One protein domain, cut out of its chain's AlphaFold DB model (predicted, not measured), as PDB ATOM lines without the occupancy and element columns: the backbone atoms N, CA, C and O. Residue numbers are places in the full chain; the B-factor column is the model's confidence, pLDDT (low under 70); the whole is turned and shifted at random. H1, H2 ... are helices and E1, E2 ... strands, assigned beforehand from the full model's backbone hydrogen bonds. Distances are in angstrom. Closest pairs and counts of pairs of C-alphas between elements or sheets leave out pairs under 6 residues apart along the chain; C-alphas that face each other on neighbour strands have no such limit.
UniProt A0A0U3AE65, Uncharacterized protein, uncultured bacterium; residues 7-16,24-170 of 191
ATOM      1  N   ASN A   7      56.186  17.480 101.030       92.56
ATOM      2  CA  ASN A   7      57.183  18.224 100.260       92.56
ATOM      3  C   ASN A   7      56.704  18.419  98.819       92.56
ATOM      4  O   ASN A   7      56.336  17.450  98.155       92.56
ATOM      5  N   LEU A   8      56.776  19.650  98.308       92.06
ATOM      6  CA  LEU A   8      56.505  19.940  96.901       92.06
ATOM      7  C   LEU A   8      57.702  20.647  96.277       92.06
ATOM      8  O   LEU A   8      58.399  21.450  96.902       92.06
ATOM      9  N   SER A   9      57.938  20.330  95.014       90.62
ATOM     10  CA  SER A   9      58.884  21.024  94.153       90.62
ATOM     11  C   SER A   9      58.267  21.117  92.773       90.62
ATOM     12  O   SER A   9      57.778  20.117  92.253       90.62
ATOM     13  N   VAL A  10      58.241  22.323  92.222       91.50
ATOM     14  CA  VAL A  10      57.662  22.601  90.907       91.50
ATOM     15  C   VAL A  10      58.649  23.455  90.142       91.50
ATOM     16  O   VAL A  10      59.038  24.508  90.647       91.50
ATOM     17  N   ALA A  11      59.033  23.025  88.941       88.31
ATOM     18  CA  ALA A  11      59.869  23.841  88.076       88.31
ATOM     19  C   ALA A  11      59.083  25.037  87.515       88.31
ATOM     20  O   ALA A  11      57.956  24.907  87.023       88.31
ATOM     21  N   GLY A  12      59.705  26.213  87.578       84.94
ATOM     22  CA  GLY A  12      59.208  27.423  86.931       84.94
ATOM     23  C   GLY A  12      59.415  27.389  85.415       84.94
ATOM     24  O   GLY A  12      60.046  26.472  84.885       84.94
ATOM     25  N   PRO A  13      58.905  28.395  84.692       83.81
ATOM     26  CA  PRO A  13      59.044  28.428  83.251       83.81
ATOM     27  C   PRO A  13      60.499  28.697  82.856       83.81
ATOM     28  O   PRO A  13      61.147  29.604  83.379       83.81
ATOM     29  N   THR A  14      61.004  27.950  81.875       82.94
ATOM     30  CA  THR A  14      62.348  28.175  81.303       82.94
ATOM     31  C   THR A  14      62.474  29.533  80.601       82.94
ATOM     32  O   THR A  14      63.576  30.051  80.437       82.94
ATOM     33  N   THR A  15      61.341  30.124  80.208       82.12
ATOM     34  CA  THR A  15      61.226  31.493  79.693       82.12
ATOM     35  C   THR A  15      60.201  32.258  80.525       82.12
ATOM     36  O   THR A  15      59.046  31.851  80.603       82.12
ATOM     37  N   VAL A  16      60.596  33.382  81.134       73.06
ATOM     38  CA  VAL A  16      59.709  34.185  81.999       73.06
ATOM     39  C   VAL A  16      58.408  34.531  81.270       73.06
ATOM     40  O   VAL A  16      58.430  35.147  80.206       73.06
ATOM     41  N   LYS A  24      53.043  22.037  86.910       90.50
ATOM     42  CA  LYS A  24      51.994  22.169  87.931       90.50
ATOM     43  C   LYS A  24      51.976  20.878  88.732       90.50
ATOM     44  O   LYS A  24      52.059  19.804  88.142       90.50
ATOM     45  N   ILE A  25      51.786  20.989  90.041       92.94
ATOM     46  CA  ILE A  25      51.477  19.848  90.904       92.94
ATOM     47  C   ILE A  25      50.147  20.082  91.612       92.94
ATOM     48  O   ILE A  25      49.821  21.209  91.995       92.94
ATOM     49  N   VAL A  26      49.385  19.004  91.774       94.19
ATOM     50  CA  VAL A  26      48.238  18.927  92.679       94.19
ATOM     51  C   VAL A  26      48.352  17.610  93.425       94.19
ATOM     52  O   VAL A  26      48.557  16.568  92.804       94.19
ATOM     53  N   TYR A  27      48.238  17.667  94.744       94.31
ATOM     54  CA  TYR A  27      48.127  16.493  95.595       94.31
ATOM     55  C   TYR A  27      46.826  16.602  96.378       94.31
ATOM     56  O   TYR A  27      46.646  17.525  97.170       94.31
ATOM     57  N   GLY A  28      45.914  15.672  96.144       92.25
ATOM     58  CA  GLY A  28      44.586  15.676  96.736       92.25
ATOM     59  C   GLY A  28      43.892  14.348  96.507       92.25
ATOM     60  O   GLY A  28      44.472  13.430  95.920       92.25
ATOM     61  N   ASN A  29      42.652  14.245  96.970       90.12
ATOM     62  CA  ASN A  29      41.833  13.073  96.714       90.12
ATOM     63  C   ASN A  29      40.369  13.430  96.437       90.12
ATOM     64  O   ASN A  29      39.854  14.467  96.848       90.12
ATOM     65  N   GLU A  30      39.727  12.531  95.699       91.00
ATOM     66  CA  GLU A  30      38.310  12.592  95.340       91.00
ATOM     67  C   GLU A  30      37.466  11.738  96.302       91.00
ATOM     68  O   GLU A  30      36.373  12.122  96.700       91.00
ATOM     69  N   VAL A  31      38.002  10.592  96.745       88.69
ATOM     70  CA  VAL A  31      37.274   9.561  97.515       88.69
ATOM     71  C   VAL A  31      36.607  10.108  98.779       88.69
ATOM     72  O   VAL A  31      35.493   9.701  99.104       88.69
ATOM     73  N   ASP A  32      37.266  11.032  99.475       86.06
ATOM     74  CA  ASP A  32      36.763  11.585 100.734       86.06
ATOM     75  C   ASP A  32      35.808  12.771 100.545       86.06
ATOM     76  O   ASP A  32      35.235  13.230 101.531       86.06
ATOM     77  N   PHE A  33      35.626  13.281  99.322       93.38
ATOM     78  CA  PHE A  33      34.942  14.556  99.068       93.38
ATOM     79  C   PHE A  33      33.849  14.488  98.002       93.38
ATOM     80  O   PHE A  33      32.904  15.278  98.063       93.38
ATOM     81  N   PHE A  34      33.939  13.540  97.072       96.00
ATOM     82  CA  PHE A  34      33.044  13.435  95.930       96.00
ATOM     83  C   PHE A  34      31.567  13.368  96.331       96.00
ATOM     84  O   PHE A  34      31.149  12.549  97.156       96.00
ATOM     85  N   GLY A  35      30.761  14.232  95.719       94.31
ATOM     86  CA  GLY A  35      29.313  14.300  95.901       94.31
ATOM     87  C   GLY A  35      28.863  14.945  97.214       94.31
ATOM     88  O   GLY A  35      27.659  15.048  97.454       94.31
ATOM     89  N   GLN A  36      29.780  15.400  98.074       95.81
ATOM     90  CA  GLN A  36      29.399  16.161  99.264       95.81
ATOM     91  C   GLN A  36      28.914  17.554  98.873       95.81
ATOM     92  O   GLN A  36      29.473  18.195  97.989       95.81
ATOM     93  N   THR A  37      27.905  18.076  99.566       96.50
ATOM     94  CA  THR A  37      27.495  19.471  99.376       96.50
ATOM     95  C   THR A  37      28.644  20.416  99.729       96.50
ATOM     96  O   THR A  37      29.245  20.304 100.802       96.50
ATOM     97  N   PHE A  38      28.920  21.388  98.860       96.00
ATOM     98  CA  PHE A  38      29.902  22.431  99.115       96.00
ATOM     99  C   PHE A  38      29.388  23.380 100.206       96.00
ATOM    100  O   PHE A  38      28.692  24.359  99.946       96.00
ATOM    101  N   ASN A  39      29.734  23.093 101.460       94.56
ATOM    102  CA  ASN A  39      29.510  24.005 102.583       94.56
ATOM    103  C   ASN A  39      30.711  24.079 103.550       94.56
ATOM    104  O   ASN A  39      30.560  23.853 104.756       94.56
ATOM    105  N   PRO A  40      31.931  24.343 103.049       94.56
ATOM    106  CA  PRO A  40      33.093  24.477 103.908       94.56
ATOM    107  C   PRO A  40      32.994  25.677 104.867       94.56
ATOM    108  O   PRO A  40      32.679  26.806 104.484       94.56
ATOM    109  N   THR A  41      33.321  25.431 106.134       94.25
ATOM    110  CA  THR A  41      33.362  26.426 107.221       94.25
ATOM    111  C   THR A  41      34.772  26.711 107.723       94.25
ATOM    112  O   THR A  41      34.996  27.753 108.332       94.25
ATOM    113  N   ALA A  42      35.724  25.821 107.443       95.44
ATOM    114  CA  ALA A  42      37.140  26.016 107.711       95.44
ATOM    115  C   ALA A  42      37.946  25.389 106.574       95.44
ATOM    116  O   ALA A  42      37.687  24.246 106.202       95.44
ATOM    117  N   VAL A  43      38.894  26.136 106.019       96.94
ATOM    118  CA  VAL A  43      39.800  25.680 104.961       96.94
ATOM    119  C   VAL A  43      41.136  26.370 105.188       96.94
ATOM    120  O   VAL A  43      41.161  27.584 105.381       96.94
ATOM    121  N   GLY A  44      42.237  25.634 105.195       96.06
ATOM    122  CA  GLY A  44      43.546  26.240 105.418       96.06
ATOM    123  C   GLY A  44      44.634  25.222 105.691       96.06
ATOM    124  O   GLY A  44      44.389  24.023 105.646       96.06
ATOM    125  N   PHE A  45      45.854  25.701 105.900       95.31
ATOM    126  CA  PHE A  45      47.051  24.865 105.999       95.31
ATOM    127  C   PHE A  45      48.238  25.680 106.514       95.31
ATOM    128  O   PHE A  45      48.151  26.897 106.700       95.31
ATOM    129  N   GLN A  46      49.364  25.013 106.736       93.19
ATOM    130  CA  GLN A  46      50.648  25.634 107.048       93.19
ATOM    131  C   GLN A  46      51.638  25.371 105.918       93.19
ATOM    132  O   GLN A  46      51.584  24.340 105.249       93.19
ATOM    133  N   VAL A  47      52.556  26.313 105.708       92.25
ATOM    134  CA  VAL A  47      53.553  26.230 104.640       92.25
ATOM    135  C   VAL A  47      54.938  26.474 105.196       92.25
ATOM    136  O   VAL A  47      55.178  27.461 105.887       92.25
ATOM    137  N   TYR A  48      55.873  25.611 104.829       90.38
ATOM    138  CA  TYR A  48      57.292  25.887 104.914       90.38
ATOM    139  C   TYR A  48      57.761  26.450 103.577       90.38
ATOM    140  O   TYR A  48      57.795  25.728 102.578       90.38
ATOM    141  N   ASN A  49      58.125  27.732 103.555       87.62
ATOM    142  CA  ASN A  49      58.595  28.396 102.344       87.62
ATOM    143  C   ASN A  49      60.126  28.448 102.335       87.62
ATOM    144  O   ASN A  49      60.729  29.026 103.243       87.62
ATOM    145  N   ASN A  50      60.763  27.856 101.326       85.38
ATOM    146  CA  ASN A  50      62.217  27.898 101.226       85.38
ATOM    147  C   ASN A  50      62.732  29.310 100.877       85.38
ATOM    148  O   ASN A  50      61.994  30.139 100.343       85.38
ATOM    149  N   VAL A  51      63.993  29.596 101.211       82.06
ATOM    150  CA  VAL A  51      64.600  30.926 101.065       82.06
ATOM    151  C   VAL A  51      64.846  31.326  99.614       82.06
ATOM    152  O   VAL A  51      64.923  32.515  99.318       82.06
ATOM    153  N   GLU A  52      64.936  30.352  98.713       81.56
ATOM    154  CA  GLU A  52      65.128  30.560  97.278       81.56
ATOM    155  C   GLU A  52      63.827  30.923  96.544       81.56
ATOM    156  O   GLU A  52      63.873  31.350  95.391       81.56
ATOM    157  N   ASN A  53      62.665  30.801  97.194       83.69
ATOM    158  CA  ASN A  53      61.389  31.114  96.558       83.69
ATOM    159  C   ASN A  53      61.175  32.630  96.450       83.69
ATOM    160  O   ASN A  53      61.367  33.383  97.407       83.69
ATOM    161  N   GLY A  54      60.694  33.075  95.287       76.44
ATOM    162  CA  GLY A  54      60.294  34.465  95.078       76.44
ATOM    163  C   GLY A  54      59.116  34.909  95.968       76.44
ATOM    164  O   GLY A  54      58.377  34.081  96.507       76.44
ATOM    165  N   PRO A  55      58.895  36.227  96.122       76.44
ATOM    166  CA  PRO A  55      57.733  36.752  96.840       76.44
ATOM    167  C   PRO A  55      56.424  36.416  96.104       76.44
ATOM    168  O   PRO A  55      56.418  36.267  94.885       76.44
ATOM    169  N   ASN A  56      55.295  36.374  96.822       76.56
ATOM    170  CA  ASN A  56      53.960  36.058  96.273       76.56
ATOM    171  C   ASN A  56      53.850  34.698  95.567       76.56
ATOM    172  O   ASN A  56      52.966  34.503  94.737       76.56
ATOM    173  N   ASN A  57      54.733  33.760  95.886       83.19
ATOM    174  CA  ASN A  57      54.820  32.473  95.222       83.19
ATOM    175  C   ASN A  57      54.609  31.367  96.255       83.19
ATOM    176  O   ASN A  57      55.562  30.756  96.719       83.19
ATOM    177  N   MET A  58      53.367  31.189  96.696       89.25
ATOM    178  CA  MET A  58      52.985  30.179  97.686       89.25
ATOM    179  C   MET A  58      52.155  29.082  97.008       89.25
ATOM    180  O   MET A  58      51.449  29.380  96.041       89.25
ATOM    181  N   PRO A  59      52.197  27.831  97.499       93.44
ATOM    182  CA  PRO A  59      51.212  26.827  97.127       93.44
ATOM    183  C   PRO A  59      49.829  27.275  97.605       93.44
ATOM    184  O   PRO A  59      49.713  28.058  98.546       93.44
ATOM    185  N   GLY A  60      48.793  26.792  96.940       94.81
ATOM    186  CA  GLY A  60      47.397  27.071  97.226       94.81
ATOM    187  C   GLY A  60      46.616  25.814  97.591       94.81
ATOM    188  O   GLY A  60      47.175  24.739  97.814       94.81
ATOM    189  N   ILE A  61      45.298  25.977  97.618       97.19
ATOM    190  CA  ILE A  61      44.327  24.886  97.694       97.19
ATOM    191  C   ILE A  61      43.498  24.931  96.414       97.19
ATOM    192  O   ILE A  61      42.975  25.988  96.071       97.19
ATOM    193  N   ASP A  62      43.363  23.796  95.737       97.44
ATOM    194  CA  ASP A  62      42.404  23.600  94.655       97.44
ATOM    195  C   ASP A  62      41.200  22.829  95.230       97.44
ATOM    196  O   ASP A  62      41.354  21.746  95.801       97.44
ATOM    197  N   LEU A  63      40.001  23.405  95.108       97.75
ATOM    198  CA  LEU A  63      38.729  22.722  95.348       97.75
ATOM    199  C   LEU A  63      38.072  22.492  93.992       97.75
ATOM    200  O   LEU A  63      37.691  23.451  93.322       97.75
ATOM    201  N   GLU A  64      37.953  21.241  93.576       97.44
ATOM    202  CA  GLU A  64      37.203  20.896  92.370       97.44
ATOM    203  C   GLU A  64      35.750  20.670  92.762       97.44
ATOM    204  O   GLU A  64      35.470  19.950  93.723       97.44
ATOM    205  N   ILE A  65      34.837  21.320  92.047       97.44
ATOM    206  CA  ILE A  65      33.405  21.275  92.330       97.44
ATOM    207  C   ILE A  65      32.603  21.113  91.042       97.44
ATOM    208  O   ILE A  65      33.021  21.596  89.989       97.44
ATOM    209  N   ASP A  66      31.418  20.527  91.160       95.88
ATOM    210  CA  ASP A  66      30.314  20.876  90.275       95.88
ATOM    211  C   ASP A  66      29.706  22.185  90.805       95.88
ATOM    212  O   ASP A  66      29.201  22.203  91.937       95.88
ATOM    213  N   PRO A  67      29.805  23.300  90.061       94.38
ATOM    214  CA  PRO A  67      29.339  24.589  90.540       94.38
ATOM    215  C   PRO A  67      27.810  24.710  90.554       94.38
ATOM    216  O   PRO A  67      27.321  25.598  91.249       94.38
ATOM    217  N   ASN A  68      27.071  23.854  89.831       93.88
ATOM    218  CA  ASN A  68      25.604  23.870  89.733       93.88
ATOM    219  C   ASN A  68      24.991  25.257  89.431       93.88
ATOM    220  O   ASN A  68      23.891  25.579  89.879       93.88
ATOM    221  N   LEU A  69      25.691  26.095  88.654       91.88
ATOM    222  CA  LEU A  69      25.217  27.445  88.333       91.88
ATOM    223  C   LEU A  69      24.030  27.398  87.363       91.88
ATOM    224  O   LEU A  69      24.073  26.789  86.292       91.88
ATOM    225  N   THR A  70      22.971  28.118  87.707       90.88
ATOM    226  CA  THR A  70      21.740  28.225  86.935       90.88
ATOM    227  C   THR A  70      22.015  28.790  85.544       90.88
ATOM    228  O   THR A  70      22.522  29.898  85.373       90.88
ATOM    229  N   GLY A  71      21.609  28.043  84.516       86.94
ATOM    230  CA  GLY A  71      21.764  28.460  83.120       86.94
ATOM    231  C   GLY A  71      23.168  28.253  82.552       86.94
ATOM    232  O   GLY A  71      23.408  28.653  81.411       86.94
ATOM    233  N   ILE A  72      24.064  27.612  83.308       86.88
ATOM    234  CA  ILE A  72      25.401  27.225  82.870       86.88
ATOM    235  C   ILE A  72      25.480  25.700  82.837       86.88
ATOM    236  O   ILE A  72      25.289  25.035  83.846       86.88
ATOM    237  N   ASP A  73      25.760  25.150  81.658       85.88
ATOM    238  CA  ASP A  73      26.016  23.718  81.475       85.88
ATOM    239  C   ASP A  73      27.506  23.443  81.731       85.88
ATOM    240  O   ASP A  73      28.302  23.288  80.804       85.88
ATOM    241  N   ASP A  74      27.898  23.525  83.002       85.06
ATOM    242  CA  ASP A  74      29.251  23.244  83.485       85.06
ATOM    243  C   ASP A  74      29.147  22.449  84.786       85.06
ATOM    244  O   ASP A  74      28.563  22.924  85.757       85.06
ATOM    245  N   ASN A  75      29.711  21.245  84.789       92.31
ATOM    246  CA  ASN A  75      29.725  20.340  85.937       92.31
ATOM    247  C   ASN A  75      31.115  20.235  86.579       92.31
ATOM    248  O   ASN A  75      31.355  19.353  87.405       92.31
ATOM    249  N   PHE A  76      32.051  21.100  86.176       94.44
ATOM    250  CA  PHE A  76      33.406  21.095  86.699       94.44
ATOM    251  C   PHE A  76      34.022  22.495  86.699       94.44
ATOM    252  O   PHE A  76      34.325  23.086  85.665       94.44
ATOM    253  N   THR A  77      34.367  22.986  87.882       95.12
ATOM    254  CA  THR A  77      35.305  24.100  88.017       95.12
ATOM    255  C   THR A  77      36.286  23.837  89.143       95.12
ATOM    256  O   THR A  77      35.954  23.259  90.176       95.12
ATOM    257  N   THR A  78      37.517  24.297  88.957       96.00
ATOM    258  CA  THR A  78      38.486  24.405  90.043       96.00
ATOM    259  C   THR A  78      38.391  25.794  90.659       96.00
ATOM    260  O   THR A  78      38.602  26.794  89.964       96.00
ATOM    261  N   LEU A  79      38.127  25.845  91.961       97.00
ATOM    262  CA  LEU A  79      38.325  27.013  92.805       97.00
ATOM    263  C   LEU A  79      39.749  26.963  93.357       97.00
ATOM    264  O   LEU A  79      40.078  26.092  94.156       97.00
ATOM    265  N   THR A  80      40.591  27.901  92.946       95.81
ATOM    266  CA  THR A  80      41.981  27.985  93.396       95.81
ATOM    267  C   THR A  80      42.126  29.094  94.427       95.81
ATOM    268  O   THR A  80      41.839  30.263  94.150       95.81
ATOM    269  N   PHE A  81      42.612  28.727  95.606       96.56
ATOM    270  CA  PHE A  81      43.041  29.648  96.644       96.56
ATOM    271  C   PHE A  81      44.458  30.146  96.379       96.56
ATOM    272  O   PHE A  81      45.387  29.359  96.204       96.56
ATOM    273  N   ILE A  82      44.635  31.460  96.425       93.06
ATOM    274  CA  ILE A  82      45.920  32.144  96.366       93.06
ATOM    275  C   ILE A  82      46.164  32.802  97.728       93.06
ATOM    276  O   ILE A  82      45.534  33.826  98.029       93.06
ATOM    277  N   PRO A  83      47.074  32.258  98.559       91.75
ATOM    278  CA  PRO A  83      47.396  32.852  99.847       91.75
ATOM    279  C   PRO A  83      47.874  34.298  99.720       91.75
ATOM    280  O   PRO A  83      48.677  34.635  98.847       91.75
ATOM    281  N   ALA A  84      47.431  35.153 100.642       83.38
ATOM    282  CA  ALA A  84      48.076  36.445 100.841       83.38
ATOM    283  C   ALA A  84      49.500  36.203 101.366       83.38
ATOM    284  O   ALA A  84      49.702  35.325 102.200       83.38
ATOM    285  N   ASN A  85      50.473  36.965 100.858       69.56
ATOM    286  CA  ASN A  85      51.903  36.840 101.161       69.56
ATOM    287  C   ASN A  85      52.222  36.336 102.577       69.56
ATOM    288  O   ASN A  85      52.041  37.059 103.555       69.56
ATOM    289  N   GLY A  86      52.800  35.138 102.656       60.59
ATOM    290  CA  GLY A  86      53.311  34.532 103.887       60.59
ATOM    291  C   GLY A  86      54.838  34.446 103.927       60.59
ATOM    292  O   GLY A  86      55.370  33.470 104.440       60.59
ATOM    293  N   SER A  87      55.553  35.413 103.337       55.94
ATOM    294  CA  SER A  87      57.022  35.429 103.279       55.94
ATOM    295  C   SER A  87      57.648  35.396 104.681       55.94
ATOM    296  O   SER A  87      57.884  36.443 105.280       55.94
ATOM    297  N   LEU A  88      58.007  34.204 105.154       64.69
ATOM    298  CA  LEU A  88      59.076  33.997 106.125       64.69
ATOM    299  C   LEU A  88      60.031  32.934 105.560       64.69
ATOM    300  O   LEU A  88      59.842  31.745 105.810       64.69
ATOM    301  N   PRO A  89      61.020  33.353 104.749       74.31
ATOM    302  CA  PRO A  89      62.051  32.471 104.216       74.31
ATOM    303  C   PRO A  89      62.617  31.541 105.297       74.31
ATOM    304  O   PRO A  89      63.079  32.004 106.341       74.31
ATOM    305  N   GLY A  90      62.585  30.234 105.047       80.19
ATOM    306  CA  GLY A  90      63.194  29.224 105.911       80.19
ATOM    307  C   GLY A  90      62.422  28.899 107.193       80.19
ATOM    308  O   GLY A  90      62.954  28.174 108.039       80.19
ATOM    309  N   LEU A  91      61.187  29.390 107.347       85.38
ATOM    310  CA  LEU A  91      60.327  29.139 108.506       85.38
ATOM    311  C   LEU A  91      58.966  28.574 108.082       85.38
ATOM    312  O   LEU A  91      58.498  28.780 106.963       85.38
ATOM    313  N   TRP A  92      58.326  27.865 109.011       88.56
ATOM    314  CA  TRP A  92      56.911  27.531 108.889       88.56
ATOM    315  C   TRP A  92      56.065  28.785 109.096       88.56
ATOM    316  O   TRP A  92      56.326  29.584 109.998       88.56
ATOM    317  N   SER A  93      55.037  28.943 108.271       89.31
ATOM    318  CA  SER A  93      54.016  29.960 108.465       89.31
ATOM    319  C   SER A  93      53.168  29.652 109.702       89.31
ATOM    320  O   SER A  93      53.044  28.506 110.143       89.31
ATOM    321  N   ASN A  94      52.484  30.678 110.209       90.19
ATOM    322  CA  ASN A  94      51.266  30.442 110.980       90.19
ATOM    323  C   ASN A  94      50.210  29.757 110.092       90.19
ATOM    324  O   ASN A  94      50.360  29.700 108.868       90.19
ATOM    325  N   TYR A  95      49.131  29.268 110.705       91.75
ATOM    326  CA  TYR A  95      47.989  28.741 109.962       91.75
ATOM    327  C   TYR A  95      47.447  29.797 108.986       91.75
ATOM    328  O   TYR A  95      47.087  30.905 109.391       91.75
ATOM    329  N   ILE A  96      47.415  29.444 107.703       94.00
ATOM    330  CA  ILE A  96      46.847  30.252 106.631       94.00
ATOM    331  C   ILE A  96      45.387  29.845 106.499       94.00
ATOM    332  O   ILE A  96      45.075  28.765 106.003       94.00
ATOM    333  N   ASP A  97      44.497  30.719 106.951       95.69
ATOM    334  CA  ASP A  97      43.058  30.514 106.860       95.69
ATOM    335  C   ASP A  97      42.540  31.024 105.511       95.69
ATOM    336  O   ASP A  97      42.438  32.233 105.283       95.69
ATOM    337  N   ALA A  98      42.199  30.104 104.615       96.62
ATOM    338  CA  ALA A  98      41.693  30.419 103.284       96.62
ATOM    339  C   ALA A  98      40.267  30.997 103.302       96.62
ATOM    340  O   ALA A  98      39.785  31.493 102.285       96.62
ATOM    341  N   THR A  99      39.582  30.957 104.448       96.88
ATOM    342  CA  THR A  99      38.245  31.541 104.606       96.88
ATOM    343  C   THR A  99      38.276  33.015 105.013       96.88
ATOM    344  O   THR A  99      37.266  33.710 104.880       96.88
ATOM    345  N   THR A 100      39.425  33.511 105.484       95.56
ATOM    346  CA  THR A 100      39.583  34.887 105.990       95.56
ATOM    347  C   THR A 100      40.775  35.640 105.399       95.56
ATOM    348  O   THR A 100      40.821  36.868 105.482       95.56
ATOM    349  N   THR A 101      41.724  34.945 104.772       93.81
ATOM    350  CA  THR A 101      42.921  35.527 104.151       93.81
ATOM    351  C   THR A 101      43.021  35.148 102.676       93.81
ATOM    352  O   THR A 101      42.326  34.245 102.225       93.81
ATOM    353  N   GLY A 102      43.898  35.830 101.930       93.56
ATOM    354  CA  GLY A 102      44.145  35.547 100.513       93.56
ATOM    355  C   GLY A 102      42.949  35.824  99.605       93.56
ATOM    356  O   GLY A 102      42.043  36.578  99.958       93.56
ATOM    357  N   LEU A 103      42.994  35.256  98.402       95.06
ATOM    358  CA  LEU A 103      41.969  35.420  97.374       95.06
ATOM    359  C   LEU A 103      41.662  34.082  96.705       95.06
ATOM    360  O   LEU A 103      42.508  33.201  96.648       95.06
ATOM    361  N   TRP A 104      40.470  33.969  96.138       96.31
ATOM    362  CA  TRP A 104      39.991  32.819  95.387       96.31
ATOM    363  C   TRP A 104      39.710  33.191  93.937       96.31
ATOM    364  O   TRP A 104      39.298  34.314  93.627       96.31
ATOM    365  N   GLY A 105      39.905  32.236  93.037       95.06
ATOM    366  CA  GLY A 105      39.472  32.351  91.651       95.06
ATOM    367  C   GLY A 105      38.956  31.022  91.122       95.06
ATOM    368  O   GLY A 105      39.572  29.987  91.348       95.06
ATOM    369  N   ALA A 106      37.841  31.064  90.404       94.94
ATOM    370  CA  ALA A 106      37.300  29.943  89.661       94.94
ATOM    371  C   ALA A 106      37.875  29.911  88.242       94.94
ATOM    372  O   ALA A 106      38.192  30.943  87.635       94.94
ATOM    373  N   THR A 107      37.992  28.701  87.719       91.94
ATOM    374  CA  THR A 107      38.461  28.403  86.365       91.94
ATOM    375  C   THR A 107      37.278  28.137  85.427       91.94
ATOM    376  O   THR A 107      36.119  28.098  85.848       91.94
ATOM    377  N   GLY A 108      37.573  27.940  84.142       86.88
ATOM    378  CA  GLY A 108      36.604  27.410  83.184       86.88
ATOM    379  C   GLY A 108      35.430  28.341  82.887       86.88
ATOM    380  O   GLY A 108      35.535  29.567  83.002       86.88
ATOM    381  N   VAL A 109      34.324  27.733  82.454       82.88
ATOM    382  CA  VAL A 109      33.104  28.450  82.069       82.88
ATOM    383  C   VAL A 109      32.464  29.071  83.301       82.88
ATOM    384  O   VAL A 109      32.143  30.253  83.245       82.88
ATOM    385  N   ALA A 110      32.391  28.354  84.426       81.12
ATOM    386  CA  ALA A 110      31.899  28.899  85.691       81.12
ATOM    387  C   ALA A 110      32.588  30.219  86.091       81.12
ATOM    388  O   ALA A 110      31.919  31.216  86.362       81.12
ATOM    389  N   GLY A 111      33.926  30.280  86.029       79.44
ATOM    390  CA  GLY A 111      34.674  31.503  86.332       79.44
ATOM    391  C   GLY A 111      34.416  32.661  85.360       79.44
ATOM    392  O   GLY A 111      34.619  33.821  85.719       79.44
ATOM    393  N   GLY A 112      34.004  32.373  84.124       79.44
ATOM    394  CA  GLY A 112      33.579  33.376  83.140       79.44
ATOM    395  C   GLY A 112      32.082  33.706  83.184       79.44
ATOM    396  O   GLY A 112      31.678  34.731  82.640       79.44
ATOM    397  N   ALA A 113      31.280  32.850  83.814       75.94
ATOM    398  CA  ALA A 113      29.825  32.933  83.869       75.94
ATOM    399  C   ALA A 113      29.300  33.767  85.041       75.94
ATOM    400  O   ALA A 113      28.129  34.153  85.038       75.94
ATOM    401  N   PHE A 114      30.144  34.076  86.028       77.94
ATOM    402  CA  PHE A 114      29.783  35.036  87.064       77.94
ATOM    403  C   PHE A 114      29.361  36.365  86.429       77.94
ATOM    404  O   PHE A 114      29.923  36.790  85.417       77.94
ATOM    405  N   ALA A 115      28.338  37.004  87.006       64.44
ATOM    406  CA  ALA A 115      27.713  38.180  86.407       64.44
ATOM    407  C   ALA A 115      28.752  39.253  86.003       64.44
ATOM    408  O   ALA A 115      29.777  39.403  86.669       64.44
ATOM    409  N   PRO A 116      28.529  40.027  84.924       62.88
ATOM    410  CA  PRO A 116      29.489  41.035  84.481       62.88
ATOM    411  C   PRO A 116      29.888  42.001  85.607       62.88
ATOM    412  O   PRO A 116      29.039  42.664  86.197       62.88
ATOM    413  N   GLY A 117      31.191  42.089  85.891       66.06
ATOM    414  CA  GLY A 117      31.732  42.904  86.986       66.06
ATOM    415  C   GLY A 117      31.821  42.188  88.339       66.06
ATOM    416  O   GLY A 117      32.399  42.747  89.269       66.06
ATOM    417  N   THR A 118      31.322  40.958  88.442       71.62
ATOM    418  CA  THR A 118      31.455  40.116  89.629       71.62
ATOM    419  C   THR A 118      32.870  39.534  89.707       71.62
ATOM    420  O   THR A 118      33.310  38.854  88.775       71.62
ATOM    421  N   PRO A 119      33.619  39.805  90.791       77.25
ATOM    422  CA  PRO A 119      34.915  39.182  91.018       77.25
ATOM    423  C   PRO A 119      34.715  37.689  91.313       77.25
ATOM    424  O   PRO A 119      33.688  37.327  91.868       77.25
ATOM    425  N   CYS A 120      35.692  36.865  90.926       91.25
ATOM    426  CA  CYS A 120      35.939  35.444  91.234       91.25
ATOM    427  C   CYS A 120      36.516  34.685  90.018       91.25
ATOM    428  O   CYS A 120      36.537  33.460  90.013       91.25
ATOM    429  N   ASN A 121      37.030  35.363  88.988       90.44
ATOM    430  CA  ASN A 121      37.730  34.707  87.882       90.44
ATOM    431  C   ASN A 121      39.230  34.600  88.196       90.44
ATOM    432  O   ASN A 121      39.865  35.586  88.571       90.44
ATOM    433  N   ILE A 122      39.822  33.420  88.000       89.31
ATOM    434  CA  ILE A 122      41.237  33.173  88.313       89.31
ATOM    435  C   ILE A 122      42.225  34.054  87.522       89.31
ATOM    436  O   ILE A 122      43.295  34.396  88.041       89.31
ATOM    437  N   ASN A 123      41.854  34.451  86.300       84.75
ATOM    438  CA  ASN A 123      42.692  35.194  85.355       84.75
ATOM    439  C   ASN A 123      42.442  36.709  85.361       84.75
ATOM    440  O   ASN A 123      43.203  37.445  84.737       84.75
ATOM    441  N   THR A 124      41.384  37.186  86.024       85.00
ATOM    442  CA  THR A 124      41.076  38.621  86.115       85.00
ATOM    443  C   THR A 124      40.912  39.043  87.576       85.00
ATOM    444  O   THR A 124      41.881  39.021  88.336       85.00
ATOM    445  N   ASN A 125      39.706  39.427  87.989       87.75
ATOM    446  CA  ASN A 125      39.418  39.836  89.352       87.75
ATOM    447  C   ASN A 125      39.104  38.600  90.188       87.75
ATOM    448  O   ASN A 125      38.038  38.003  90.051       87.75
ATOM    449  N   ARG A 126      40.038  38.244  91.066       92.88
ATOM    450  CA  ARG A 126      39.844  37.259  92.135       92.88
ATOM    451  C   ARG A 126      39.001  37.867  93.257       92.88
ATOM    452  O   ARG A 126      38.838  39.083  93.315       92.88
ATOM    453  N   CYS A 127      38.487  37.031  94.144       95.00
ATOM    454  CA  CYS A 127      37.531  37.438  95.165       95.00
ATOM    455  C   CYS A 127      37.888  36.901  96.553       95.00
ATOM    456  O   CYS A 127      38.716  36.007  96.704       95.00
ATOM    457  N   SER A 128      37.269  37.454  97.586       95.75
ATOM    458  CA  SER A 128      37.302  36.901  98.938       95.75
ATOM    459  C   SER A 128      36.468  35.619  99.046       95.75
ATOM    460  O   SER A 128      35.611  35.333  98.212       95.75
ATOM    461  N   TRP A 129      36.660  34.866 100.130       96.06
ATOM    462  CA  TRP A 129      35.835  33.694 100.441       96.06
ATOM    463  C   TRP A 129      34.336  34.011 100.546       96.06
ATOM    464  O   TRP A 129      33.489  33.237 100.103       96.06
ATOM    465  N   THR A 130      33.993  35.162 101.132       95.31
ATOM    466  CA  THR A 130      32.600  35.601 101.279       95.31
ATOM    467  C   THR A 130      31.959  35.871  99.923       95.31
ATOM    468  O   THR A 130      30.835  35.433  99.686       95.31
ATOM    469  N   GLU A 131      32.675  36.554  99.030       94.38
ATOM    470  CA  GLU A 131      32.214  36.801  97.662       94.38
ATOM    471  C   GLU A 131      32.087  35.490  96.885       94.38
ATOM    472  O   GLU A 131      31.049  35.261  96.277       94.38
ATOM    473  N   LEU A 132      33.068  34.585  96.993       95.19
ATOM    474  CA  LEU A 132      33.010  33.261  96.370       95.19
ATOM    475  C   LEU A 132      31.745  32.486  96.769       95.19
ATOM    476  O   LEU A 132      31.022  31.984  95.912       95.19
ATOM    477  N   LYS A 133      31.432  32.422  98.068       94.56
ATOM    478  CA  LYS A 133      30.205  31.758  98.530       94.56
ATOM    479  C   LYS A 133      28.937  32.449  98.032       94.56
ATOM    480  O   LYS A 133      27.946  31.771  97.794       94.56
ATOM    481  N   ALA A 134      28.956  33.772  97.886       92.75
ATOM    482  CA  ALA A 134      27.811  34.518  97.379       92.75
ATOM    483  C   ALA A 134      27.566  34.257  95.886       92.75
ATOM    484  O   ALA A 134      26.418  34.092  95.493       92.75
ATOM    485  N   VAL A 135      28.619  34.182  95.063       91.19
ATOM    486  CA  VAL A 135      28.468  33.944  93.614       91.19
ATOM    487  C   VAL A 135      28.073  32.510  93.287       91.19
ATOM    488  O   VAL A 135      27.391  32.288  92.295       91.19
ATOM    489  N   LEU A 136      28.471  31.551  94.127       92.69
ATOM    490  CA  LEU A 136      28.043  30.155  94.022       92.69
ATOM    491  C   LEU A 136      26.607  29.936  94.525       92.69
ATOM    492  O   LEU A 136      25.983  28.942  94.179       92.69
ATOM    493  N   ALA A 137      26.077  30.847  95.342       92.56
ATOM    494  CA  ALA A 137      24.703  30.809  95.831       92.56
ATOM    495  C   ALA A 137      23.774  31.621  94.910       92.56
ATOM    496  O   ALA A 137      23.136  32.583  95.343       92.56
ATOM    497  N   ASP A 138      23.702  31.242  93.634       89.50
ATOM    498  CA  ASP A 138      22.963  31.982  92.599       89.50
ATOM    499  C   ASP A 138      21.429  31.792  92.648       89.50
ATOM    500  O   ASP A 138      20.691  32.406  91.874       89.50
ATOM    501  N   GLY A 139      20.948  30.979  93.593       89.00
ATOM    502  CA  GLY A 139      19.538  30.642  93.791       89.00
ATOM    503  C   GLY A 139      19.125  29.278  93.232       89.00
ATOM    504  O   GLY A 139      17.971  28.896  93.433       89.00
ATOM    505  N   GLY A 140      20.034  28.562  92.563       90.44
ATOM    506  CA  GLY A 140      19.853  27.190  92.091       90.44
ATOM    507  C   GLY A 140      20.204  26.113  93.125       90.44
ATOM    508  O   GLY A 140      20.151  26.335  94.339       90.44
ATOM    509  N   ASP A 141      20.544  24.925  92.619       94.69
ATOM    510  CA  ASP A 141      21.021  23.811  93.438       94.69
ATOM    511  C   ASP A 141      22.397  24.136  94.046       94.69
ATOM    512  O   ASP A 141      23.209  24.822  93.425       94.69
ATOM    513  N   PRO A 142      22.698  23.667  95.270       95.06
ATOM    514  CA  PRO A 142      23.983  23.956  95.886       95.06
ATOM    515  C   PRO A 142      25.128  23.274  95.115       95.06
ATOM    516  O   PRO A 142      24.950  22.155  94.622       95.06
ATOM    517  N   PRO A 143      26.334  23.870  95.078       96.62
ATOM    518  CA  PRO A 143      27.485  23.220  94.467       96.62
ATOM    519  C   PRO A 143      27.840  21.914  95.183       96.62
ATOM    520  O   PRO A 143      27.574  21.749  96.383       96.62
ATOM    521  N   THR A 144      28.499  20.999  94.476       97.44
ATOM    522  CA  THR A 144      28.990  19.743  95.060       97.44
ATOM    523  C   THR A 144      30.502  19.636  94.943       97.44
ATOM    524  O   THR A 144      31.090  20.053  93.956       97.44
ATOM    525  N   LEU A 145      31.146  19.115  95.983       97.62
ATOM    526  CA  LEU A 145      32.577  18.845  96.013       97.62
ATOM    527  C   LEU A 145      32.898  17.610  95.177       97.62
ATOM    528  O   LEU A 145      32.189  16.606  95.232       97.62
ATOM    529  N   LEU A 146      34.005  17.691  94.452       97.19
ATOM    530  CA  LEU A 146      34.609  16.584  93.722       97.19
ATOM    531  C   LEU A 146      35.926  16.203  94.403       97.19
ATOM    532  O   LEU A 146      36.065  15.086  94.890       97.19
ATOM    533  N   THR A 147      36.835  17.170  94.547       97.19
ATOM    534  CA  THR A 147      38.198  16.951  95.056       97.19
ATOM    535  C   THR A 147      38.624  18.106  95.953       97.19
ATOM    536  O   THR A 147      38.292  19.266  95.697       97.19
ATOM    537  N   VAL A 148      39.436  17.808  96.968       97.25
ATOM    538  CA  VAL A 148      40.227  18.810  97.696       97.25
ATOM    539  C   VAL A 148      41.702  18.473  97.532       97.25
ATOM    540  O   VAL A 148      42.109  17.328  97.739       97.25
ATOM    541  N   GLY A 149      42.516  19.462  97.172       96.50
ATOM    542  CA  GLY A 149      43.950  19.261  97.002       96.50
ATOM    543  C   GLY A 149      44.793  20.481  97.335       96.50
ATOM    544  O   GLY A 149      44.352  21.622  97.239       96.50
ATOM    545  N   ILE A 150      46.045  20.226  97.697       96.88
ATOM    546  CA  ILE A 150      47.108  21.227  97.728       96.88
ATOM    547  C   ILE A 150      47.644  21.387  96.310       96.88
ATOM    548  O   ILE A 150      47.964  20.394  95.652       96.88
ATOM    549  N   SER A 151      47.774  22.624  95.841       95.06
ATOM    550  CA  SER A 151      48.208  22.915  94.477       95.06
ATOM    551  C   SER A 151      49.398  23.863  94.437       95.06
ATOM    552  O   SER A 151      49.591  24.711  95.303       95.06
ATOM    553  N   LYS A 152      50.213  23.748  93.388       92.56
ATOM    554  CA  LYS A 152      51.158  24.796  93.008       92.56
ATOM    555  C   LYS A 152      51.175  24.945  91.492       92.56
ATOM    556  O   LYS A 152      51.390  23.975  90.766       92.56
ATOM    557  N   GLY A 153      50.878  26.162  91.039       85.62
ATOM    558  CA  GLY A 153      50.667  26.499  89.634       85.62
ATOM    559  C   GLY A 153      51.945  26.681  88.813       85.62
ATOM    560  O   GLY A 153      53.055  26.651  89.341       85.62
ATOM    561  N   ARG A 154      51.730  26.917  87.510       84.19
ATOM    562  CA  ARG A 154      52.741  27.068  86.439       84.19
ATOM    563  C   ARG A 154      53.389  28.455  86.364       84.19
ATOM    564  O   ARG A 154      53.822  28.882  85.300       84.19
ATOM    565  N   ASP A 155      53.360  29.207  87.453       81.62
ATOM    566  CA  ASP A 155      53.798  30.599  87.484       81.62
ATOM    567  C   ASP A 155      55.299  30.715  87.748       81.62
ATOM    568  O   ASP A 155      56.043  31.168  86.884       81.62
ATOM    569  N   ASN A 156      55.758  30.281  88.918       85.69
ATOM    570  CA  ASN A 156      57.160  30.371  89.312       85.69
ATOM    571  C   ASN A 156      57.631  29.074  89.963       85.69
ATOM    572  O   ASN A 156      56.843  28.359  90.588       85.69
ATOM    573  N   GLU A 157      58.935  28.824  89.867       89.00
ATOM    574  CA  GLU A 157      59.586  27.727  90.579       89.00
ATOM    575  C   GLU A 157      59.316  27.832  92.075       89.00
ATOM    576  O   GLU A 157      59.315  28.934  92.630       89.00
ATOM    577  N   TRP A 158      59.048  26.707  92.728       90.81
ATOM    578  CA  TRP A 158      58.789  26.695  94.161       90.81
ATOM    579  C   TRP A 158      59.228  25.401  94.816       90.81
ATOM    580  O   TRP A 158      58.916  24.318  94.320       90.81
ATOM    581  N   HIS A 159      59.867  25.533  95.976       91.56
ATOM    582  CA  HIS A 159      60.288  24.418  96.813       91.56
ATOM    583  C   HIS A 159      59.889  24.633  98.264       91.56
ATOM    584  O   HIS A 159      60.160  25.677  98.854       91.56
ATOM    585  N   GLY A 160      59.325  23.617  98.893       92.50
ATOM    586  CA  GLY A 160      58.964  23.714 100.294       92.50
ATOM    587  C   GLY A 160      58.112  22.547 100.734       92.50
ATOM    588  O   GLY A 160      58.131  21.483 100.117       92.50
ATOM    589  N   ALA A 161      57.362  22.767 101.805       93.44
ATOM    590  CA  ALA A 161      56.448  21.768 102.324       93.44
ATOM    591  C   ALA A 161      55.119  22.392 102.743       93.44
ATOM    592  O   ALA A 161      55.058  23.570 103.094       93.44
ATOM    593  N   VAL A 162      54.068  21.585 102.710       93.75
ATOM    594  CA  VAL A 162      52.746  21.901 103.244       93.75
ATOM    595  C   VAL A 162      52.416  20.909 104.344       93.75
ATOM    596  O   VAL A 162      52.800  19.744 104.259       93.75
ATOM    597  N   ASP A 163      51.721  21.379 105.371       93.19
ATOM    598  CA  ASP A 163      51.235  20.519 106.438       93.19
ATOM    599  C   ASP A 163      49.888  20.987 107.004       93.19
ATOM    600  O   ASP A 163      49.474  22.133 106.788       93.19
ATOM    601  N   GLY A 164      49.199  20.084 107.704       92.44
ATOM    602  CA  GLY A 164      47.980  20.371 108.450       92.44
ATOM    603  C   GLY A 164      46.850  20.928 107.589       92.44
ATOM    604  O   GLY A 164      46.224  21.919 107.978       92.44
ATOM    605  N   LEU A 165      46.585  20.325 106.420       95.50
ATOM    606  CA  LEU A 165      45.467  20.739 105.568       95.50
ATOM    607  C   LEU A 165      44.165  20.555 106.348       95.50
ATOM    608  O   LEU A 165      43.701  19.441 106.569       95.50
ATOM    609  N   GLN A 166      43.554  21.652 106.764       95.62
ATOM    610  CA  GLN A 166      42.266  21.641 107.419       95.62
ATOM    611  C   GLN A 166      41.164  21.806 106.378       95.62
ATOM    612  O   GLN A 166      41.163  22.760 105.600       95.62
ATOM    613  N   PHE A 167      40.177  20.917 106.434       95.81
ATOM    614  CA  PHE A 167      38.907  21.070 105.742       95.81
ATOM    615  C   PHE A 167      37.772  20.736 106.711       95.81
ATOM    616  O   PHE A 167      37.662  19.624 107.228       95.81
ATOM    617  N   ASN A 168      36.930  21.726 106.996       93.94
ATOM    618  CA  ASN A 168      35.917  21.677 108.044       93.94
ATOM    619  C   ASN A 168      36.504  21.255 109.404       93.94
ATOM    620  O   ASN A 168      37.447  21.861 109.920       93.94
ATOM    621  N   GLY A 169      35.900  20.238 110.014       92.19
ATOM    622  CA  GLY A 169      36.297  19.679 111.296       92.19
ATOM    623  C   GLY A 169      37.382  18.617 111.185       92.19
ATOM    624  O   GLY A 169      37.557  17.893 112.155       92.19
ATOM    625  N   THR A 170      38.082  18.489 110.057       94.19
ATOM    626  CA  THR A 170      39.129  17.480 109.860       94.19
ATOM    627  C   THR A 170      40.437  18.158 109.480       94.19
ATOM    628  O   THR A 170      40.452  19.053 108.636       94.19
TER     629      THR A 170
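What this domain is: This is residues 7 to 16 and 24 to 170 of the 191 residues of an uncharacterized protein of uncultured bacterium (UniProt A0A0U3AE65). Two strongly twisted sheets, one of five strands and one of three, stand partly face to face as a loose sandwich, with E8 and E3 of the small sheet over E7 and E4 of the large one. Two short helices, H1 and H2, lie on opposite faces of the large sheet near its E5 and E6 side, and the long loop of residues 83 to 102 runs past E3, where residues 96 to 97 pair with it. The 157 printed residues hold eight named strands and two named helices in the order E1 E2 E3 E4 E5 E6 H1 H2 E7 E8; the sheets, E2 E7 E4 E5 E6 and E1 E8 E3, are antiparallel. The class is mixed, helices and strands, with 66 residues in named elements, under half. The whole is compact, with a radius of gyration of the C-alphas of 15.4 A and spans of 46 by 37 by 25 A.

Where its parts are: In the large sheet, E2 is residues 25 to 29, E7 residues 144 to 152 (22.8 A), E4 residues 60 to 66 (19.5 A), E5 residues 77 to 82 and E6 residues 103 to 106. In the small sheet, E1 is residues 7 to 10, from C-alpha 7 at (57.183, 18.224, 100.260), E8 residues 158 to 167 (23.7 A), to C-alpha 167 at (38.907, 21.070, 105.742), and E3 residues 43 to 49 (19.2 A). H1 is residues 108 to 113 and H2 residues 129 to 136.

How they stand to each other: E2 and E6 are the edge strands of the large sheet. E4, E5 and E6 form a meander, each strand the antiparallel neighbour of the one before, with hairpins E4 and E5, E5 and E6. N 79 and O 63 are 2.8 A apart, and N 80 and O 105 2.8 A. E7 is antiparallel to E4, with N 62 and O 149 at 2.8 A, and to E2, with N 150 and O 27 at 2.8 A. H2 is over E6 and runs along it at 11 degrees on the local plane, at a height over the sheet of 9.3 A; the closest C-alphas, of Trp 104 and Trp 129, are 6.6 A apart. H1 is on the opposite face, over none of the strands; its closest C-alpha pair with E5, Thr 77 and Gly 108, is 6.0 A apart. In both helices every O i to N i+4 pair is within hydrogen-bond range. E8 is antiparallel to E1, with N 8 and O 160 at 2.9 A, and to E3, with N 48 and O 161 at 2.8 A. E7 bends by 53 degrees at residue 149, and E8 by 64 degrees at residue 164. The closest C-alphas of E7 and E8, Ile 150 and Val 162, are 7.9 A apart.

The domain as a whole: The C-alphas farthest apart, of Gly 71 and Gly 90, are 47.3 A apart. Residues 17 to 23 are not printed, and C-alphas 16 and 24 are 15.5 A apart across the cut. The links E2 to E3, E5 to E6 and H1 to H2 are long. Mean pLDDT of the printed part is 89.5; residues 85 to 88 and 115 to 117 are under 70.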